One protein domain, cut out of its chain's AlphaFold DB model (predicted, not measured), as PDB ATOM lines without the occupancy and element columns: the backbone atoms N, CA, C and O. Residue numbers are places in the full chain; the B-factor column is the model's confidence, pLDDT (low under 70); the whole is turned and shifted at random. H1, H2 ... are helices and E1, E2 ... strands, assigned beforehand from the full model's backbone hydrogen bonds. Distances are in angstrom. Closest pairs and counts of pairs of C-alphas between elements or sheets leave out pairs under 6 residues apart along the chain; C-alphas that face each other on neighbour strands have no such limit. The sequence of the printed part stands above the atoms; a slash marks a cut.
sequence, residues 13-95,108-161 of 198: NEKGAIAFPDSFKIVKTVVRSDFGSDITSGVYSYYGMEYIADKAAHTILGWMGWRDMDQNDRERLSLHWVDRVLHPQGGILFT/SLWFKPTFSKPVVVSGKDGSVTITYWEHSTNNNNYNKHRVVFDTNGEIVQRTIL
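What this domain is: This is residues 13 to 95 and 108 to 161 of the 198 residues of the protein "Putative transmembrane protein" of Cavenderia fasciculata (strain SH3) (UniProt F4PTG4). A twisted four-strand sheet, E4 to E7, has the long helix H2 slantwise over one of its faces, and the last part of H2, residues 81 to 86, packs on a second, smaller sheet of E1, E2 and E3. The short H1 lies near H2. The printed part has 137 residues with two named helices and seven named strands, in the order E1 E2 E3 H1 H2 E4 E5 E6 E7, and is of mixed class. Both sheets, of order E1 E2 E3 and E4 E5 E6 E7, are antiparallel meanders, each strand the antiparallel neighbour of the one before. The whole is compact, with a radius of gyration of the C-alphas of 15.0 A and spans of 47 by 33 by 29 A.

How they stand to each other: E1, residues 25 to 32, bends by 69 degrees at residue 28 and forms a hairpin with E2, residues 40 to 46, where N 31 and O 41 are 2.8 A apart. E2 and E3, residues 49 to 52, form a hairpin with N 51 and O 44 at 2.8 A. H1, residues 57 to 63, only grazes this sheet, with residues 57 to 60. H2, residues 71 to 86, stands up from the same sheet, its line rising 48 degrees; its closest C-alphas to E2 are those of Leu 86 and Gly 42, 4.6 A apart. H1 and H2 are near each other. H2 is also on the sheet of E4, residues 119 to 122, E5, residues 128 to 136, E6, residues 141 to 149, and E7, residues 155 to 161, forming two layers, a helix on one face of a sheet. Its height over that sheet is 8.7 A, and it lies over E4 and E5, at 50 degrees to E4 on the local plane. The closest C-alphas of H2 and E4 are those of Glu 75 and Val 120, 6.3 A apart. Within hydrogen-bond range are N 121 and O 129 across the hairpin of E4 and E5, 2.9 A apart, N 130 and O 147 across the hairpin of E5 and E6, 2.8 A apart, and N 146 and O 159 across the hairpin of E6 and E7, 2.8 A apart. Every O i to N i+4 pair of H1 is within hydrogen-bond range, and 11 of 12 in H2.

Where its parts are: E1 begins at C-alpha 25, (-55.333, -47.245, 14.372), and is 19.3 A long; E2 is 19.8 A. H2, 20.7 A, begins at C-alpha 71, (-51.488, -31.627, -4.736). E5, 22.7 A, bends by 60 degrees at residue 133; E6 is 24.4 A. E7, 16.2 A, ends at C-alpha 161, (-38.881, -23.106, 14.517).

The domain as a whole: The C-alphas farthest apart, of Tyr 47 and Trp 110, are 49.0 A apart. Residues 96 to 107 are not printed, and C-alphas 95 and 108 are 14.2 A apart across the cut. Of the links printed whole, none is long. The pLDDT is under 70 at residues 13 to 19, 108 to 114 and 138 to 139.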
ATOM      1  N   ASN A  13     -63.168 -43.341  -1.233       46.88
ATOM      2  CA  ASN A  13     -64.565 -43.777  -1.157       46.88
ATOM      3  C   ASN A  13     -65.395 -43.031  -2.224       46.88
ATOM      4  O   ASN A  13     -64.969 -41.987  -2.721       46.88
ATOM      5  N   GLU A  14     -66.604 -43.505  -2.538       41.31
ATOM      6  CA  GLU A  14     -67.516 -42.891  -3.529       41.31
ATOM      7  C   GLU A  14     -67.852 -41.399  -3.266       41.31
ATOM      8  O   GLU A  14     -68.521 -40.757  -4.070       41.31
ATOM      9  N   LYS A  15     -67.379 -40.819  -2.151       41.69
ATOM     10  CA  LYS A  15     -67.559 -39.420  -1.740       41.69
ATOM     11  C   LYS A  15     -66.259 -38.592  -1.763       41.69
ATOM     12  O   LYS A  15     -66.265 -37.467  -1.267       41.69
ATOM     13  N   GLY A  16     -65.149 -39.122  -2.288       48.38
ATOM     14  CA  GLY A  16     -63.863 -38.410  -2.364       48.38
ATOM     15  C   GLY A  16     -63.176 -38.198  -1.007       48.38
ATOM     16  O   GLY A  16     -62.359 -37.288  -0.857       48.38
ATOM     17  N   ALA A  17     -63.523 -38.994   0.012       54.62
ATOM     18  CA  ALA A  17     -62.849 -38.939   1.303       54.62
ATOM     19  C   ALA A  17     -61.575 -39.794   1.281       54.62
ATOM     20  O   ALA A  17     -61.618 -40.976   0.936       54.62
ATOM     21  N   ILE A  18     -60.457 -39.191   1.690       62.34
ATOM     22  CA  ILE A  18     -59.194 -39.882   1.953       62.34
ATOM     23  C   ILE A  18     -59.397 -40.747   3.205       62.34
ATOM     24  O   ILE A  18     -59.595 -40.210   4.296       62.34
ATOM     25  N   ALA A  19     -59.393 -42.071   3.047       69.31
ATOM     26  CA  ALA A  19     -59.585 -43.024   4.137       69.31
ATOM     27  C   ALA A  19     -58.288 -43.790   4.418       69.31
ATOM     28  O   ALA A  19     -57.624 -44.263   3.497       69.31
ATOM     29  N   PHE A  20     -57.932 -43.911   5.697       82.19
ATOM     30  CA  PHE A  20     -56.839 -44.782   6.127       82.19
ATOM     31  C   PHE A  20     -57.212 -46.260   5.932       82.19
ATOM     32  O   PHE A  20     -58.402 -46.578   5.904       82.19
ATOM     33  N   PRO A  21     -56.225 -47.171   5.833       82.38
ATOM     34  CA  PRO A  21     -56.491 -48.608   5.807       82.38
ATOM     35  C   PRO A  21     -57.310 -49.064   7.025       82.38
ATOM     36  O   PRO A  21     -57.076 -48.578   8.127       82.38
ATOM     37  N   ASP A  22     -58.175 -50.070   6.878       82.31
ATOM     38  CA  ASP A  22     -59.023 -50.561   7.984       82.31
ATOM     39  C   ASP A  22     -58.227 -51.063   9.204       82.31
ATOM     40  O   ASP A  22     -58.680 -50.991  10.349       82.31
ATOM     41  N   SER A  23     -57.013 -51.571   8.977       86.44
ATOM     42  CA  SER A  23     -56.117 -52.034  10.038       86.44
ATOM     43  C   SER A  23     -55.319 -50.907  10.712       86.44
ATOM     44  O   SER A  23     -54.608 -51.184  11.680       86.44
ATOM     45  N   PHE A  24     -55.424 -49.662  10.231       89.88
ATOM     46  CA  PHE A  24     -54.748 -48.496  10.798       89.88
ATOM     47  C   PHE A  24     -55.502 -47.961  12.016       89.88
ATOM     48  O   PHE A  24     -56.694 -47.652  11.961       89.88
ATOM     49  N   LYS A  25     -54.789 -47.805  13.132       92.75
ATOM     50  CA  LYS A  25     -55.333 -47.245  14.372       92.75
ATOM     51  C   LYS A  25     -54.336 -46.289  15.002       92.75
ATOM     52  O   LYS A  25     -53.178 -46.638  15.192       92.75
ATOM     53  N   ILE A  26     -54.792 -45.103  15.385       91.19
ATOM     54  CA  ILE A  26     -53.968 -44.151  16.135       91.19
ATOM     55  C   ILE A  26     -53.883 -44.625  17.587       91.19
ATOM     56  O   ILE A  26     -54.909 -44.801  18.249       91.19
ATOM     57  N   VAL A  27     -52.664 -44.804  18.086       92.00
ATOM     58  CA  VAL A  27     -52.397 -45.126  19.487       92.00
ATOM     59  C   VAL A  27     -52.133 -43.804  20.209       92.00
ATOM     60  O   VAL A  27     -51.285 -43.017  19.797       92.00
ATOM     61  N   LYS A  28     -52.848 -43.518  21.305       86.31
ATOM     62  CA  LYS A  28     -52.704 -42.254  22.070       86.31
ATOM     63  C   LYS A  28     -51.412 -42.170  22.905       86.31
ATOM     64  O   LYS A  28     -51.353 -41.445  23.901       86.31
ATOM     65  N   THR A  29     -50.390 -42.906  22.492       88.31
ATOM     66  CA  THR A  29     -49.053 -42.919  23.073       88.31
ATOM     67  C   THR A  29     -48.196 -41.882  22.363       88.31
ATOM     68  O   THR A  29     -48.259 -41.738  21.143       88.31
ATOM     69  N   VAL A  30     -47.397 -41.161  23.142       87.75
ATOM     70  CA  VAL A  30     -46.451 -40.161  22.650       87.75
ATOM     71  C   VAL A  30     -45.051 -40.609  23.044       87.75
ATOM     72  O   VAL A  30     -44.798 -40.917  24.208       87.75
ATOM     73  N   VAL A  31     -44.148 -40.655  22.070       91.50
ATOM     74  CA  VAL A  31     -42.751 -41.061  22.238       91.50
ATOM     75  C   VAL A  31     -41.813 -39.950  21.779       91.50
ATOM     76  O   VAL A  31     -42.210 -39.019  21.075       91.50
ATOM     77  N   ARG A  32     -40.548 -40.035  22.188       90.50
ATOM     78  CA  ARG A  32     -39.509 -39.113  21.730       90.50
ATOM     79  C   ARG A  32     -39.198 -39.362  20.254       90.50
ATOM     80  O   ARG A  32     -39.098 -40.508  19.825       90.50
ATOM     81  N   SER A  33     -39.066 -38.280  19.499       89.12
ATOM     82  CA  SER A  33     -38.693 -38.309  18.090       89.12
ATOM     83  C   SER A  33     -37.181 -38.432  17.920       89.12
ATOM     84  O   SER A  33     -36.407 -37.877  18.702       89.12
ATOM     85  N   ASP A  34     -36.756 -39.084  16.842       87.94
ATOM     86  CA  ASP A  34     -35.351 -39.105  16.423       87.94
ATOM     87  C   ASP A  34     -34.898 -37.756  15.838       87.94
ATOM     88  O   ASP A  34     -33.702 -37.488  15.760       87.94
ATOM     89  N   PHE A  35     -35.836 -36.875  15.469       88.38
ATOM     90  CA  PHE A  35     -35.525 -35.545  14.936       88.38
ATOM     91  C   PHE A  35     -35.037 -34.551  15.996       88.38
ATOM     92  O   PHE A  35     -34.547 -33.476  15.649       88.38
ATOM     93  N   GLY A  36     -35.170 -34.867  17.285       84.75
ATOM     94  CA  GLY A  36     -34.662 -34.008  18.347       84.75
ATOM     95  C   GLY A  36     -35.164 -34.384  19.732       84.75
ATOM     96  O   GLY A  36     -36.235 -34.962  19.897       84.75
ATOM     97  N   SER A  37     -34.391 -34.003  20.750       81.25
ATOM     98  CA  SER A  37     -34.706 -34.273  22.155       81.25
ATOM     99  C   SER A  37     -36.039 -33.712  22.624       81.25
ATOM    100  O   SER A  37     -36.707 -34.334  23.445       81.25
ATOM    101  N   ASP A  38     -36.400 -32.555  22.081       83.31
ATOM    102  CA  ASP A  38     -37.579 -31.782  22.463       83.31
ATOM    103  C   ASP A  38     -38.756 -31.994  21.506       83.31
ATOM    104  O   ASP A  38     -39.771 -31.305  21.602       83.31
ATOM    105  N   ILE A  39     -38.624 -32.930  20.560       88.19
ATOM    106  CA  ILE A  39     -39.666 -33.263  19.593       88.19
ATOM    107  C   ILE A  39     -40.284 -34.599  19.990       88.19
ATOM    108  O   ILE A  39     -39.595 -35.590  20.231       88.19
ATOM    109  N   THR A  40     -41.608 -34.630  20.018       90.81
ATOM    110  CA  THR A  40     -42.397 -35.833  20.264       90.81
ATOM    111  C   THR A  40     -43.133 -36.282  19.009       90.81
ATOM    112  O   THR A  40     -43.415 -35.487  18.107       90.81
ATOM    113  N   SER A  41     -43.437 -37.573  18.945       93.56
ATOM    114  CA  SER A  41     -44.221 -38.193  17.880       93.56
ATOM    115  C   SER A  41     -45.235 -39.159  18.473       93.56
ATOM    116  O   SER A  41     -44.990 -39.775  19.512       93.56
ATOM    117  N   GLY A  42     -46.382 -39.285  17.821       93.69
ATOM    118  CA  GLY A  42     -47.371 -40.292  18.154       93.69
ATOM    119  C   GLY A  42     -46.970 -41.683  17.679       93.69
ATOM    120  O   GLY A  42     -46.007 -41.883  16.929       93.69
ATOM    121  N   VAL A  43     -47.755 -42.656  18.120       94.94
ATOM    122  CA  VAL A  43     -47.657 -44.050  17.693       94.94
ATOM    123  C   VAL A  43     -48.934 -44.420  16.949       94.94
ATOM    124  O   VAL A  43     -50.029 -43.968  17.287       94.94
ATOM    125  N   TYR A  44     -48.816 -45.256  15.928       94.94
ATOM    126  CA  TYR A  44     -49.962 -45.885  15.285       94.94
ATOM    127  C   TYR A  44     -49.770 -47.400  15.239       94.94
ATOM    128  O   TYR A  44     -48.649 -47.893  15.239       94.94
ATOM    129  N   SER A  45     -50.871 -48.140  15.196       94.19
ATOM    130  CA  SER A  45     -50.899 -49.583  14.988       94.19
ATOM    131  C   SER A  45     -51.345 -49.881  13.560       94.19
ATOM    132  O   SER A  45     -52.333 -49.316  13.090       94.19
ATOM    133  N   TYR A  46     -50.667 -50.814  12.899       92.62
ATOM    134  CA  TYR A  46     -51.038 -51.345  11.590       92.62
ATOM    135  C   TYR A  46     -50.786 -52.853  11.568       92.62
ATOM    136  O   TYR A  46     -49.702 -53.310  11.912       92.62
ATOM    137  N   TYR A  47     -51.820 -53.639  11.244       90.25
ATOM    138  CA  TYR A  47     -51.794 -55.111  11.328       90.25
ATOM    139  C   TYR A  47     -51.289 -55.670  12.675       90.25
ATOM    140  O   TYR A  47     -50.607 -56.687  12.726       90.25
ATOM    141  N   GLY A  48     -51.643 -55.006  13.781       89.56
ATOM    142  CA  GLY A  48     -51.277 -55.435  15.136       89.56
ATOM    143  C   GLY A  48     -49.848 -55.085  15.560       89.56
ATOM    144  O   GLY A  48     -49.465 -55.413  16.678       89.56
ATOM    145  N   MET A  49     -49.084 -54.403  14.706       91.94
ATOM    146  CA  MET A  49     -47.744 -53.901  15.009       91.94
ATOM    147  C   MET A  49     -47.789 -52.395  15.250       91.94
ATOM    148  O   MET A  49     -48.491 -51.679  14.534       91.94
ATOM    149  N   GLU A  50     -47.041 -51.908  16.239       94.25
ATOM    150  CA  GLU A  50     -46.939 -50.482  16.553       94.25
ATOM    151  C   GLU A  50     -45.742 -49.824  15.861       94.25
ATOM    152  O   GLU A  50     -44.644 -50.379  15.797       94.25
ATOM    153  N   TYR A  51     -45.958 -48.606  15.379       94.19
ATOM    154  CA  TYR A  51     -44.997 -47.833  14.614       94.19
ATOM    155  C   TYR A  51     -44.959 -46.385  15.091       94.19
ATOM    156  O   TYR A  51     -45.988 -45.771  15.379       94.19
ATOM    157  N   ILE A  52     -43.757 -45.810  15.112       94.38
ATOM    158  CA  ILE A  52     -43.565 -44.385  15.386       94.38
ATOM    159  C   ILE A  52     -43.961 -43.597  14.137       94.38
ATOM    160  O   ILE A  52     -43.417 -43.829  13.051       94.38
ATOM    161  N   ALA A  53     -44.876 -42.643  14.298       94.06
ATOM    162  CA  ALA A  53     -45.478 -41.897  13.198       94.06
ATOM    163  C   ALA A  53     -44.467 -41.085  12.368       94.06
ATOM    164  O   ALA A  53     -44.698 -40.865  11.183       94.06
ATOM    165  N   ASP A  54     -43.338 -40.687  12.962       91.94
ATOM    166  CA  ASP A  54     -42.228 -40.028  12.259       91.94
ATOM    167  C   ASP A  54     -41.485 -40.955  11.296       91.94
ATOM    168  O   ASP A  54     -41.149 -40.549  10.189       91.94
ATOM    169  N   LYS A  55     -41.210 -42.191  11.725       89.25
ATOM    170  CA  LYS A  55     -40.311 -43.119  11.017       89.25
ATOM    171  C   LYS A  55     -41.022 -43.917   9.939       89.25
ATOM    172  O   LYS A  55     -40.447 -44.265   8.917       89.25
ATOM    173  N   ALA A  56     -42.278 -44.245  10.204       88.75
ATOM    174  CA  ALA A  56     -43.051 -45.154   9.378       88.75
ATOM    175  C   ALA A  56     -44.205 -44.435   8.668       88.75
ATOM    176  O   ALA A  56     -45.207 -45.061   8.333       88.75
ATOM    177  N   ALA A  57     -44.101 -43.118   8.451       90.81
ATOM    178  CA  ALA A  57     -45.116 -42.372   7.708       90.81
ATOM    179  C   ALA A  57     -45.298 -42.937   6.292       90.81
ATOM    180  O   ALA A  57     -46.423 -43.223   5.879       90.81
ATOM    181  N   HIS A  58     -44.188 -43.215   5.600       91.31
ATOM    182  CA  HIS A  58     -44.186 -43.764   4.243       91.31
ATOM    183  C   HIS A  58     -44.930 -45.107   4.133       91.31
ATOM    184  O   HIS A  58     -45.467 -45.419   3.076       91.31
ATOM    185  N   THR A  59     -45.001 -45.906   5.207       89.50
ATOM    186  CA  THR A  59     -45.688 -47.207   5.192       89.50
ATOM    187  C   THR A  59     -47.179 -47.035   4.920       89.50
ATOM    188  O   THR A  59     -47.740 -47.724   4.072       89.50
ATOM    189  N   ILE A  60     -47.817 -46.086   5.606       91.38
ATOM    190  CA  ILE A  60     -49.248 -45.816   5.443       91.38
ATOM    191  C   ILE A  60     -49.482 -44.851   4.286       91.38
ATOM    192  O   ILE A  60     -50.316 -45.122   3.427       91.38
ATOM    193  N   LEU A  61     -48.727 -43.752   4.220       91.50
ATOM    194  CA  LEU A  61     -48.906 -42.737   3.182       91.50
ATOM    195  C   LEU A  61     -48.579 -43.292   1.788       91.50
ATOM    196  O   LEU A  61     -49.335 -43.069   0.842       91.50
ATOM    197  N   GLY A  62     -47.519 -44.092   1.669       88.06
ATOM    198  CA  GLY A  62     -47.178 -44.803   0.439       88.06
ATOM    199  C   GLY A  62     -48.249 -45.815   0.036       88.06
ATOM    200  O   GLY A  62     -48.651 -45.829  -1.126       88.06
ATOM    201  N   TRP A  63     -48.785 -46.597   0.984       85.81
ATOM    202  CA  TRP A  63     -49.902 -47.520   0.716       85.81
ATOM    203  C   TRP A  63     -51.144 -46.789   0.200       85.81
ATOM    204  O   TRP A  63     -51.811 -47.260  -0.717       85.81
ATOM    205  N   MET A  64     -51.430 -45.607   0.748       85.31
ATOM    206  CA  MET A  64     -52.547 -44.769   0.309       85.31
ATOM    207  C   MET A  64     -52.333 -44.159  -1.086       85.31
ATOM    208  O   MET A  64     -53.255 -43.552  -1.625       85.31
ATOM    209  N   GLY A  65     -51.150 -44.329  -1.687       86.94
ATOM    210  CA  GLY A  65     -50.833 -43.835  -3.024       86.94
ATOM    211  C   GLY A  65     -50.279 -42.413  -3.038       86.94
ATOM    212  O   GLY A  65     -50.479 -41.709  -4.022       86.94
ATOM    213  N   TRP A  66     -49.586 -41.975  -1.975       89.56
ATOM    214  CA  TRP A  66     -49.029 -40.616  -1.833       89.56
ATOM    215  C   TRP A  66     -48.396 -40.051  -3.111       89.56
ATOM    216  O   TRP A  66     -48.653 -38.908  -3.480       89.56
ATOM    217  N   ARG A  67     -47.586 -40.855  -3.809       88.88
ATOM    218  CA  ARG A  67     -46.862 -40.437  -5.017       88.88
ATOM    219  C   ARG A  67     -47.787 -40.064  -6.181       88.88
ATOM    220  O   ARG A  67     -47.448 -39.175  -6.958       88.88
ATOM    221  N   ASP A  68     -48.934 -40.728  -6.271       86.56
ATOM    222  CA  ASP A  68     -49.911 -40.578  -7.353       86.56
ATOM    223  C   ASP A  68     -51.070 -39.636  -6.975       86.56
ATOM    224  O   ASP A  68     -51.933 -39.344  -7.808       86.56
ATOM    225  N   MET A  69     -51.107 -39.163  -5.723       86.38
ATOM    226  CA  MET A  69     -52.086 -38.182  -5.260       86.38
ATOM    227  C   MET A  69     -51.841 -36.814  -5.895       86.38
ATOM    228  O   MET A  69     -50.701 -36.378  -6.099       86.38
ATOM    229  N   ASP A  70     -52.932 -36.095  -6.156       89.06
ATOM    230  CA  ASP A  70     -52.825 -34.701  -6.555       89.06
ATOM    231  C   ASP A  70     -52.300 -33.825  -5.404       89.06
ATOM    232  O   ASP A  70     -52.097 -34.260  -4.265       89.06
ATOM    233  N   GLN A  71     -52.000 -32.568  -5.723       89.81
ATOM    234  CA  GLN A  71     -51.488 -31.627  -4.736       89.81
ATOM    235  C   GLN A  71     -52.459 -31.446  -3.557       89.81
ATOM    236  O   GLN A  71     -52.033 -31.509  -2.408       89.81
ATOM    237  N   ASN A  72     -53.752 -31.263  -3.824       88.44
ATOM    238  CA  ASN A  72     -54.736 -30.955  -2.788       88.44
ATOM    239  C   ASN A  72     -54.916 -32.129  -1.816       88.44
ATOM    240  O   ASN A  72     -55.009 -31.923  -0.604       88.44
ATOM    241  N   ASP A  73     -54.933 -33.358  -2.327       87.81
ATOM    242  CA  ASP A  73     -55.064 -34.558  -1.507       87.81
ATOM    243  C   ASP A  73     -53.819 -34.791  -0.644       87.81
ATOM    244  O   ASP A  73     -53.956 -35.081   0.549       87.81
ATOM    245  N   ARG A  74     -52.610 -34.560  -1.179       89.81
ATOM    246  CA  ARG A  74     -51.372 -34.615  -0.379       89.81
ATOM    247  C   ARG A  74     -51.362 -33.583   0.738       89.81
ATOM    248  O   ARG A  74     -51.008 -33.915   1.870       89.81
ATOM    249  N   GLU A  75     -51.778 -32.351   0.459       91.50
ATOM    250  CA  GLU A  75     -51.856 -31.289   1.469       91.50
ATOM    251  C   GLU A  75     -52.847 -31.637   2.586       91.50
ATOM    252  O   GLU A  75     -52.543 -31.478   3.770       91.50
ATOM    253  N   ARG A  76     -54.017 -32.180   2.233       89.75
ATOM    254  CA  ARG A  76     -55.030 -32.606   3.210       89.75
ATOM    255  C   ARG A  76     -54.564 -33.795   4.043       89.75
ATOM    256  O   ARG A  76     -54.737 -33.782   5.263       89.75
ATOM    257  N   LEU A  77     -53.984 -34.809   3.403       90.50
ATOM    258  CA  LEU A  77     -53.525 -36.022   4.073       90.50
ATOM    259  C   LEU A  77     -52.348 -35.739   5.007       90.50
ATOM    260  O   LEU A  77     -52.360 -36.182   6.152       90.50
ATOM    261  N   SER A  78     -51.366 -34.962   4.557       93.19
ATOM    262  CA  SER A  78     -50.230 -34.566   5.395       93.19
ATOM    263  C   SER A  78     -50.662 -33.717   6.585       93.19
ATOM    264  O   SER A  78     -50.202 -33.953   7.702       93.19
ATOM    265  N   LEU A  79     -51.603 -32.785   6.393       92.44
ATOM    266  CA  LEU A  79     -52.161 -32.010   7.496       92.44
ATOM    267  C   LEU A  79     -52.882 -32.909   8.504       92.44
ATOM    268  O   LEU A  79     -52.689 -32.748   9.708       92.44
ATOM    269  N   HIS A  80     -53.664 -33.880   8.028       91.50
ATOM    270  CA  HIS A  80     -54.317 -34.854   8.898       91.50
ATOM    271  C   HIS A  80     -53.304 -35.733   9.643       91.50
ATOM    272  O   HIS A  80     -53.467 -35.975  10.840       91.50
ATOM    273  N   TRP A  81     -52.245 -36.184   8.965       94.00
ATOM    274  CA  TRP A  81     -51.170 -36.963   9.577       94.00
ATOM    275  C   TRP A  81     -50.521 -36.191  10.725       94.00
ATOM    276  O   TRP A  81     -50.380 -36.714  11.830       94.00
ATOM    277  N   VAL A  82     -50.197 -34.916  10.499       94.12
ATOM    278  CA  VAL A  82     -49.651 -34.034  11.535       94.12
ATOM    279  C   VAL A  82     -50.637 -33.833  12.690       94.12
ATOM    280  O   VAL A  82     -50.252 -33.961  13.849       94.12
ATOM    281  N   ASP A  83     -51.898 -33.532  12.392       91.44
ATOM    282  CA  ASP A  83     -52.910 -33.212  13.405       91.44
ATOM    283  C   ASP A  83     -53.296 -34.413  14.272       91.44
ATOM    284  O   ASP A  83     -53.543 -34.270  15.464       91.44
ATOM    285  N   ARG A  84     -53.372 -35.613  13.692       90.38
ATOM    286  CA  ARG A  84     -53.965 -36.769  14.378       90.38
ATOM    287  C   ARG A  84     -52.979 -37.869  14.698       90.38
ATOM    288  O   ARG A  84     -53.159 -38.538  15.709       90.38
ATOM    289  N   VAL A  85     -51.959 -38.055  13.870       93.00
ATOM    290  CA  VAL A  85     -51.041 -39.193  13.988       93.00
ATOM    291  C   VAL A  85     -49.744 -38.770  14.668       93.00
ATOM    292  O   VAL A  85     -49.291 -39.450  15.583       93.00
ATOM    293  N   LEU A  86     -49.181 -37.617  14.295       93.12
ATOM    294  CA  LEU A  86     -48.001 -37.066  14.968       93.12
ATOM    295  C   LEU A  86     -48.310 -36.536  16.364       93.12
ATOM    296  O   LEU A  86     -47.482 -36.692  17.258       93.12
ATOM    297  N   HIS A  87     -49.495 -35.951  16.553       91.19
ATOM    298  CA  HIS A  87     -49.897 -35.301  17.804       91.19
ATOM    299  C   HIS A  87     -51.225 -35.849  18.342       91.19
ATOM    300  O   HIS A  87     -52.191 -35.102  18.486       91.19
ATOM    301  N   PRO A  88     -51.305 -37.148  18.686       87.88
ATOM    302  CA  PRO A  88     -52.572 -37.833  18.955       87.88
ATOM    303  C   PRO A  88     -53.328 -37.339  20.201       87.88
ATOM    304  O   PRO A  88     -54.493 -37.691  20.395       87.88
ATOM    305  N   GLN A  89     -52.682 -36.547  21.064       85.00
ATOM    306  CA  GLN A  89     -53.274 -36.017  22.296       85.00
ATOM    307  C   GLN A  89     -53.802 -34.582  22.147       85.00
ATOM    308  O   GLN A  89     -54.881 -34.288  22.657       85.00
ATOM    309  N   GLY A  90     -53.061 -33.703  21.466       79.00
ATOM    310  CA  GLY A  90     -53.368 -32.266  21.391       79.00
ATOM    311  C   GLY A  90     -53.675 -31.743  19.989       79.00
ATOM    312  O   GLY A  90     -54.385 -30.748  19.857       79.00
ATOM    313  N   GLY A  91     -53.186 -32.426  18.954       86.56
ATOM    314  CA  GLY A  91     -53.268 -31.979  17.569       86.56
ATOM    315  C   GLY A  91     -52.629 -30.616  17.305       86.56
ATOM    316  O   GLY A  91     -51.815 -30.108  18.080       86.56
ATOM    317  N   ILE A  92     -52.990 -30.032  16.166       87.44
ATOM    318  CA  ILE A  92     -52.542 -28.702  15.760       87.44
ATOM    319  C   ILE A  92     -53.364 -27.637  16.488       87.44
ATOM    320  O   ILE A  92     -54.595 -27.628  16.460       87.44
ATOM    321  N   LEU A  93     -52.670 -26.650  17.047       82.62
ATOM    322  CA  LEU A  93     -53.281 -25.439  17.570       82.62
ATOM    323  C   LEU A  93     -53.479 -24.409  16.463       82.62
ATOM    324  O   LEU A  93     -52.547 -24.032  15.750       82.62
ATOM    325  N   PHE A  94     -54.686 -23.867  16.388       77.94
ATOM    326  CA  PHE A  94     -54.957 -22.626  15.684       77.94
ATOM    327  C   PHE A  94     -56.128 -21.915  16.356       77.94
ATOM    328  O   PHE A  94     -57.053 -22.551  16.860       77.94
ATOM    329  N   THR A  95     -56.102 -20.588  16.356       70.00
ATOM    330  CA  THR A  95     -57.244 -19.796  16.810       70.00
ATOM    331  C   THR A  95     -58.163 -19.582  15.610       70.00
ATOM    332  O   THR A  95     -57.818 -18.843  14.683       70.00
ATOM    333  N   SER A 108     -56.610 -14.319  31.412       48.53
ATOM    334  CA  SER A 108     -56.960 -14.770  30.056       48.53
ATOM    335  C   SER A 108     -58.036 -13.931  29.367       48.53
ATOM    336  O   SER A 108     -58.300 -14.124  28.181       48.53
ATOM    337  N   LEU A 109     -58.659 -12.989  30.081       47.94
ATOM    338  CA  LEU A 109     -59.558 -12.009  29.476       47.94
ATOM    339  C   LEU A 109     -58.811 -10.925  28.686       47.94
ATOM    340  O   LEU A 109     -59.381 -10.405  27.732       47.94
ATOM    341  N   TRP A 110     -57.557 -10.619  29.039       48.97
ATOM    342  CA  TRP A 110     -56.821  -9.477  28.474       48.97
ATOM    343  C   TRP A 110     -55.661  -9.870  27.552       48.97
ATOM    344  O   TRP A 110     -55.323  -9.108  26.651       48.97
ATOM    345  N   PHE A 111     -55.088 -11.068  27.715       56.03
ATOM    346  CA  PHE A 111     -53.990 -11.561  26.876       56.03
ATOM    347  C   PHE A 111     -54.209 -13.030  26.510       56.03
ATOM    348  O   PHE A 111     -53.705 -13.937  27.172       56.03
ATOM    349  N   LYS A 112     -54.986 -13.278  25.450       57.50
ATOM    350  CA  LYS A 112     -55.109 -14.622  24.872       57.50
ATOM    351  C   LYS A 112     -53.995 -14.822  23.850       57.50
ATOM    352  O   LYS A 112     -53.882 -13.994  22.945       57.50
ATOM    353  N   PRO A 113     -53.174 -15.879  23.957       62.16
ATOM    354  CA  PRO A 113     -52.240 -16.201  22.892       62.16
ATOM    355  C   PRO A 113     -53.034 -16.571  21.633       62.16
ATOM    356  O   PRO A 113     -53.964 -17.378  21.683       62.16
ATOM    357  N   THR A 114     -52.674 -15.952  20.512       68.50
ATOM    358  CA  THR A 114     -53.295 -16.208  19.210       68.50
ATOM    359  C   THR A 114     -52.371 -17.090  18.387       68.50
ATOM    360  O   THR A 114     -51.200 -16.760  18.195       68.50
ATOM    361  N   PHE A 115     -52.901 -18.192  17.864       77.94
ATOM    362  CA  PHE A 115     -52.152 -19.130  17.035       77.94
ATOM    363  C   PHE A 115     -52.586 -18.993  15.580       77.94
ATOM    364  O   PHE A 115     -53.770 -19.107  15.252       77.94
ATOM    365  N   SER A 116     -51.619 -18.750  14.699       77.38
ATOM    366  CA  SER A 116     -51.862 -18.715  13.258       77.38
ATOM    367  C   SER A 116     -52.352 -20.074  12.760       77.38
ATOM    368  O   SER A 116     -51.876 -21.106  13.234       77.38
ATOM    369  N   LYS A 117     -53.231 -20.071  11.753       81.69
ATOM    370  CA  LYS A 117     -53.620 -21.289  11.027       81.69
ATOM    371  C   LYS A 117     -52.380 -22.039  10.503       81.69
ATOM    372  O   LYS A 117     -51.385 -21.378  10.181       81.69
ATOM    373  N   PRO A 118     -52.430 -23.381  10.407       89.44
ATOM    374  CA  PRO A 118     -51.353 -24.141   9.792       89.44
ATOM    375  C   PRO A 118     -51.164 -23.696   8.341       89.44
ATOM    376  O   PRO A 118     -52.129 -23.422   7.628       89.44
ATOM    377  N   VAL A 119     -49.906 -23.614   7.923       91.12
ATOM    378  CA  VAL A 119     -49.519 -23.288   6.551       91.12
ATOM    379  C   VAL A 119     -48.991 -24.561   5.916       91.12
ATOM    380  O   VAL A 119     -48.033 -25.143   6.427       91.12
ATOM    381  N   VAL A 120     -49.612 -24.973   4.816       94.25
ATOM    382  CA  VAL A 120     -49.201 -26.123   4.012       94.25
ATOM    383  C   VAL A 120     -48.687 -25.597   2.677       94.25
ATOM    384  O   VAL A 120     -49.312 -24.726   2.076       94.25
ATOM    385  N   VAL A 121     -47.523 -26.077   2.249       94.00
ATOM    386  CA  VAL A 121     -46.900 -25.707   0.976       94.00
ATOM    387  C   VAL A 121     -46.430 -26.974   0.285       94.00
ATOM    388  O   VAL A 121     -45.565 -27.673   0.814       94.00
ATOM    389  N   SER A 122     -46.960 -27.243  -0.904       93.25
ATOM    390  CA  SER A 122     -46.457 -28.312  -1.766       93.25
ATOM    391  C   SER A 122     -45.362 -27.810  -2.700       93.25
ATOM    392  O   SER A 122     -45.513 -26.788  -3.374       93.25
ATOM    393  N   GLY A 123     -44.253 -28.539  -2.745       89.38
ATOM    394  CA  GLY A 123     -43.194 -28.349  -3.722       89.38
ATOM    395  C   GLY A 123     -43.604 -28.867  -5.100       89.38
ATOM    396  O   GLY A 123     -44.436 -29.764  -5.237       89.38
ATOM    397  N   LYS A 124     -42.986 -28.315  -6.152       87.69
ATOM    398  CA  LYS A 124     -43.189 -28.783  -7.538       87.69
ATOM    399  C   LYS A 124     -42.719 -30.224  -7.758       87.69
ATOM    400  O   LYS A 124     -43.164 -30.874  -8.695       87.69
ATOM    401  N   ASP A 125     -41.815 -30.696  -6.911       88.69
ATOM    402  CA  ASP A 125     -41.296 -32.061  -6.877       88.69
ATOM    403  C   ASP A 125     -42.257 -33.058  -6.206       88.69
ATOM    404  O   ASP A 125     -42.047 -34.263  -6.303       88.69
ATOM    405  N   GLY A 126     -43.325 -32.578  -5.558       86.50
ATOM    406  CA  GLY A 126     -44.270 -33.402  -4.806       86.50
ATOM    407  C   GLY A 126     -43.947 -33.538  -3.318       86.50
ATOM    408  O   GLY A 126     -44.657 -34.268  -2.626       86.50
ATOM    409  N   SER A 127     -42.917 -32.845  -2.821       94.50
ATOM    410  CA  SER A 127     -42.680 -32.690  -1.383       94.50
ATOM    411  C   SER A 127     -43.766 -31.819  -0.741       94.50
ATOM    412  O   SER A 127     -44.376 -30.977  -1.404       94.50
ATOM    413  N   VAL A 128     -44.014 -31.987   0.560       96.88
ATOM    414  CA  VAL A 128     -44.980 -31.156   1.299       96.88
ATOM    415  C   VAL A 128     -44.359 -30.645   2.587       96.88
ATOM    416  O   VAL A 128     -43.886 -31.413   3.418       96.88
ATOM    417  N   THR A 129     -44.394 -29.332   2.786       97.69
ATOM    418  CA  THR A 129     -43.954 -28.686   4.024       97.69
ATOM    419  C   THR A 129     -45.152 -28.153   4.795       97.69
ATOM    420  O   THR A 129     -45.963 -27.400   4.260       97.69
ATOM    421  N   ILE A 130     -45.227 -28.477   6.085       96.75
ATOM    422  CA  ILE A 130     -46.267 -27.992   6.997       96.75
ATOM    423  C   ILE A 130     -45.619 -27.196   8.118       96.75
ATOM    424  O   ILE A 130     -44.704 -27.672   8.787       96.75
ATOM    425  N   THR A 131     -46.119 -25.986   8.353       94.69
ATOM    426  CA  THR A 131     -45.765 -25.160   9.511       94.69
ATOM    427  C   THR A 131     -46.991 -24.948  10.394       94.69
ATOM    428  O   THR A 131     -48.015 -24.467   9.912       94.69
ATOM    429  N   TYR A 132     -46.899 -25.276  11.681       91.69
ATOM    430  CA  TYR A 132     -48.045 -25.281  12.600       91.69
ATOM    431  C   TYR A 132     -47.630 -25.011  14.051       91.69
ATOM    432  O   TYR A 132     -46.442 -24.981  14.364       91.69
ATOM    433  N   TRP A 133     -48.612 -24.794  14.926       88.94
ATOM    434  CA  TRP A 133     -48.412 -24.675  16.371       88.94
ATOM    435  C   TRP A 133     -48.865 -25.945  17.086       88.94
ATOM    436  O   TRP A 133     -49.875 -26.535  16.711       88.94
ATOM    437  N   GLU A 134     -48.144 -26.334  18.128       87.81
ATOM    438  CA  GLU A 134     -48.450 -27.481  18.988       87.81
ATOM    439  C   GLU A 134     -48.271 -27.076  20.458       87.81
ATOM    440  O   GLU A 134     -47.403 -26.259  20.786       87.81
ATOM    441  N   HIS A 135     -49.092 -27.639  21.344       82.88
ATOM    442  CA  HIS A 135     -48.850 -27.615  22.785       82.88
ATOM    443  C   HIS A 135     -48.146 -28.910  23.181       82.88
ATOM    444  O   HIS A 135     -48.774 -29.965  23.233       82.88
ATOM    445  N   SER A 136     -46.853 -28.812  23.482       75.44
ATOM    446  CA  SER A 136     -46.066 -29.944  23.959       75.44
ATOM    447  C   SER A 136     -46.508 -30.318  25.370       75.44
ATOM    448  O   SER A 136     -46.289 -29.559  26.318       75.44
ATOM    449  N   THR A 137     -47.107 -31.500  25.518       70.44
ATOM    450  CA  THR A 137     -47.600 -32.006  26.809       70.44
ATOM    451  C   THR A 137     -46.469 -32.319  27.789       70.44
ATOM    452  O   THR A 137     -46.645 -32.134  28.990       70.44
ATOM    453  N   ASN A 138     -45.291 -32.712  27.292       69.31
ATOM    454  CA  ASN A 138     -44.127 -33.039  28.125       69.31
ATOM    455  C   ASN A 138     -43.537 -31.811  28.830       69.31
ATOM    456  O   ASN A 138     -43.223 -31.867  30.015       69.31
ATOM    457  N   ASN A 139     -43.405 -30.700  28.102       67.44
ATOM    458  CA  ASN A 139     -42.729 -29.496  28.597       67.44
ATOM    459  C   ASN A 139     -43.709 -28.354  28.906       67.44
ATOM    460  O   ASN A 139     -43.281 -27.264  29.279       67.44
ATOM    461  N   ASN A 140     -45.012 -28.591  28.721       72.25
ATOM    462  CA  ASN A 140     -46.092 -27.613  28.847       72.25
ATOM    463  C   ASN A 140     -45.825 -26.302  28.074       72.25
ATOM    464  O   ASN A 140     -46.156 -25.211  28.538       72.25
ATOM    465  N   ASN A 141     -45.215 -26.414  26.891       76.25
ATOM    466  CA  ASN A 141     -44.768 -25.282  26.077       76.25
ATOM    467  C   ASN A 141     -45.502 -25.229  24.734       76.25
ATOM    468  O   ASN A 141     -45.875 -26.257  24.173       76.25
ATOM    469  N   TYR A 142     -45.671 -24.019  24.200       81.12
ATOM    470  CA  TYR A 142     -46.234 -23.790  22.871       81.12
ATOM    471  C   TYR A 142     -45.115 -23.629  21.852       81.12
ATOM    472  O   TYR A 142     -44.379 -22.643  21.888       81.12
ATOM    473  N   ASN A 143     -45.016 -24.574  20.926       84.50
ATOM    474  CA  ASN A 143     -43.938 -24.620  19.950       84.50
ATOM    475  C   ASN A 143     -44.486 -24.428  18.541       84.50
ATOM    476  O   ASN A 143     -45.546 -24.946  18.182       84.50
ATOM    477  N   LYS A 144     -43.733 -23.695  17.718       88.38
ATOM    478  CA  LYS A 144     -43.989 -23.623  16.284       88.38
ATOM    479  C   LYS A 144     -43.148 -24.685  15.592       88.38
ATOM    480  O   LYS A 144     -41.924 -24.623  15.630       88.38
ATOM    481  N   HIS A 145     -43.793 -25.641  14.946       92.44
ATOM    482  CA  HIS A 145     -43.132 -26.737  14.255       92.44
ATOM    483  C   HIS A 145     -43.104 -26.506  12.751       92.44
ATOM    484  O   HIS A 145     -44.014 -25.901  12.178       92.44
ATOM    485  N   ARG A 146     -42.069 -27.044  12.110       95.00
ATOM    486  CA  ARG A 146     -42.025 -27.325  10.679       95.00
ATOM    487  C   ARG A 146     -41.806 -28.820  10.480       95.00
ATOM    488  O   ARG A 146     -40.933 -29.402  11.119       95.00
ATOM    489  N   VAL A 147     -42.589 -29.422   9.595       96.88
ATOM    490  CA  VAL A 147     -42.465 -30.819   9.164       96.88
ATOM    491  C   VAL A 147     -42.361 -30.840   7.644       96.88
ATOM    492  O   VAL A 147     -43.092 -30.104   6.981       96.88
ATOM    493  N   VAL A 148     -41.455 -31.653   7.107       97.00
ATOM    494  CA  VAL A 148     -41.259 -31.841   5.665       97.00
ATOM    495  C   VAL A 148     -41.468 -33.310   5.329       97.00
ATOM    496  O   VAL A 148     -40.783 -34.172   5.878       97.00
ATOM    497  N   PHE A 149     -42.411 -33.559   4.428       97.06
ATOM    498  CA  PHE A 149     -42.636 -34.837   3.770       97.06
ATOM    499  C   PHE A 149     -41.933 -34.829   2.414       97.06
ATOM    500  O   PHE A 149     -42.019 -33.840   1.678       97.06
ATOM    501  N   ASP A 150     -41.254 -35.918   2.082       95.38
ATOM    502  CA  ASP A 150     -40.640 -36.108   0.773       95.38
ATOM    503  C   ASP A 150     -41.664 -36.553  -0.291       95.38
ATOM    504  O   ASP A 150     -42.881 -36.595  -0.077       95.38
ATOM    505  N   THR A 151     -41.159 -36.902  -1.471       93.88
ATOM    506  CA  THR A 151     -41.970 -37.353  -2.608       93.88
ATOM    507  C   THR A 151     -42.592 -38.742  -2.417       93.88
ATOM    508  O   THR A 151     -43.483 -39.112  -3.182       93.88
ATOM    509  N   ASN A 152     -42.183 -39.487  -1.386       91.94
ATOM    510  CA  ASN A 152     -42.696 -40.812  -1.029       91.94
ATOM    511  C   ASN A 152     -43.618 -40.785   0.203       91.94
ATOM    512  O   ASN A 152     -44.198 -41.812   0.561       91.94
ATOM    513  N   GLY A 153     -43.774 -39.624   0.845       91.06
ATOM    514  CA  GLY A 153     -44.558 -39.470   2.067       91.06
ATOM    515  C   GLY A 153     -43.774 -39.849   3.323       91.06
ATOM    516  O   GLY A 153     -44.366 -40.068   4.379       91.06
ATOM    517  N   GLU A 154     -42.449 -39.935   3.242       94.81
ATOM    518  CA  GLU A 154     -41.582 -40.047   4.407       94.81
ATOM    519  C   GLU A 154     -41.368 -38.670   5.033       94.81
ATOM    520  O   GLU A 154     -41.170 -37.673   4.337       94.81
ATOM    521  N   ILE A 155     -41.386 -38.598   6.364       96.50
ATOM    522  CA  ILE A 155     -41.000 -37.375   7.059       96.50
ATOM    523  C   ILE A 155     -39.477 -37.333   7.081       96.50
ATOM    524  O   ILE A 155     -38.849 -38.119   7.780       96.50
ATOM    525  N   VAL A 156     -38.887 -36.396   6.345       95.75
ATOM    526  CA  VAL A 156     -37.423 -36.250   6.235       95.75
ATOM    527  C   VAL A 156     -36.868 -35.160   7.143       95.75
ATOM    528  O   VAL A 156     -35.670 -35.116   7.416       95.75
ATOM    529  N   GLN A 157     -37.726 -34.264   7.630       94.81
ATOM    530  CA  GLN A 157     -37.316 -33.204   8.537       94.81
ATOM    531  C   GLN A 157     -38.447 -32.824   9.489       94.81
ATOM    532  O   GLN A 157     -39.568 -32.539   9.064       94.81
ATOM    533  N   ARG A 158     -38.121 -32.710  10.779       93.75
ATOM    534  CA  ARG A 158     -38.938 -32.006  11.773       93.75
ATOM    535  C   ARG A 158     -38.070 -31.033  12.550       93.75
ATOM    536  O   ARG A 158     -36.999 -31.399  13.020       93.75
ATOM    537  N   THR A 159     -38.525 -29.797  12.695       92.50
ATOM    538  CA  THR A 159     -37.819 -28.779  13.476       92.50
ATOM    539  C   THR A 159     -38.790 -27.947  14.294       92.50
ATOM    540  O   THR A 159     -39.893 -27.621  13.846       92.50
ATOM    541  N   ILE A 160     -38.372 -27.579  15.504       89.56
ATOM    542  CA  ILE A 160     -38.997 -26.484  16.240       89.56
ATOM    543  C   ILE A 160     -38.410 -25.205  15.651       89.56
ATOM    544  O   ILE A 160     -37.218 -24.923  15.777       89.56
ATOM    545  N   LEU A 161     -39.242 -24.442  14.952       86.00
ATOM    546  CA  LEU A 161     -38.881 -23.106  14.517       86.00
ATOM    547  C   LEU A 161     -38.814 -22.270  15.783       86.00
ATOM    548  O   LEU A 161     -39.869 -22.027  16.360       86.00
TER     549      LEU A 161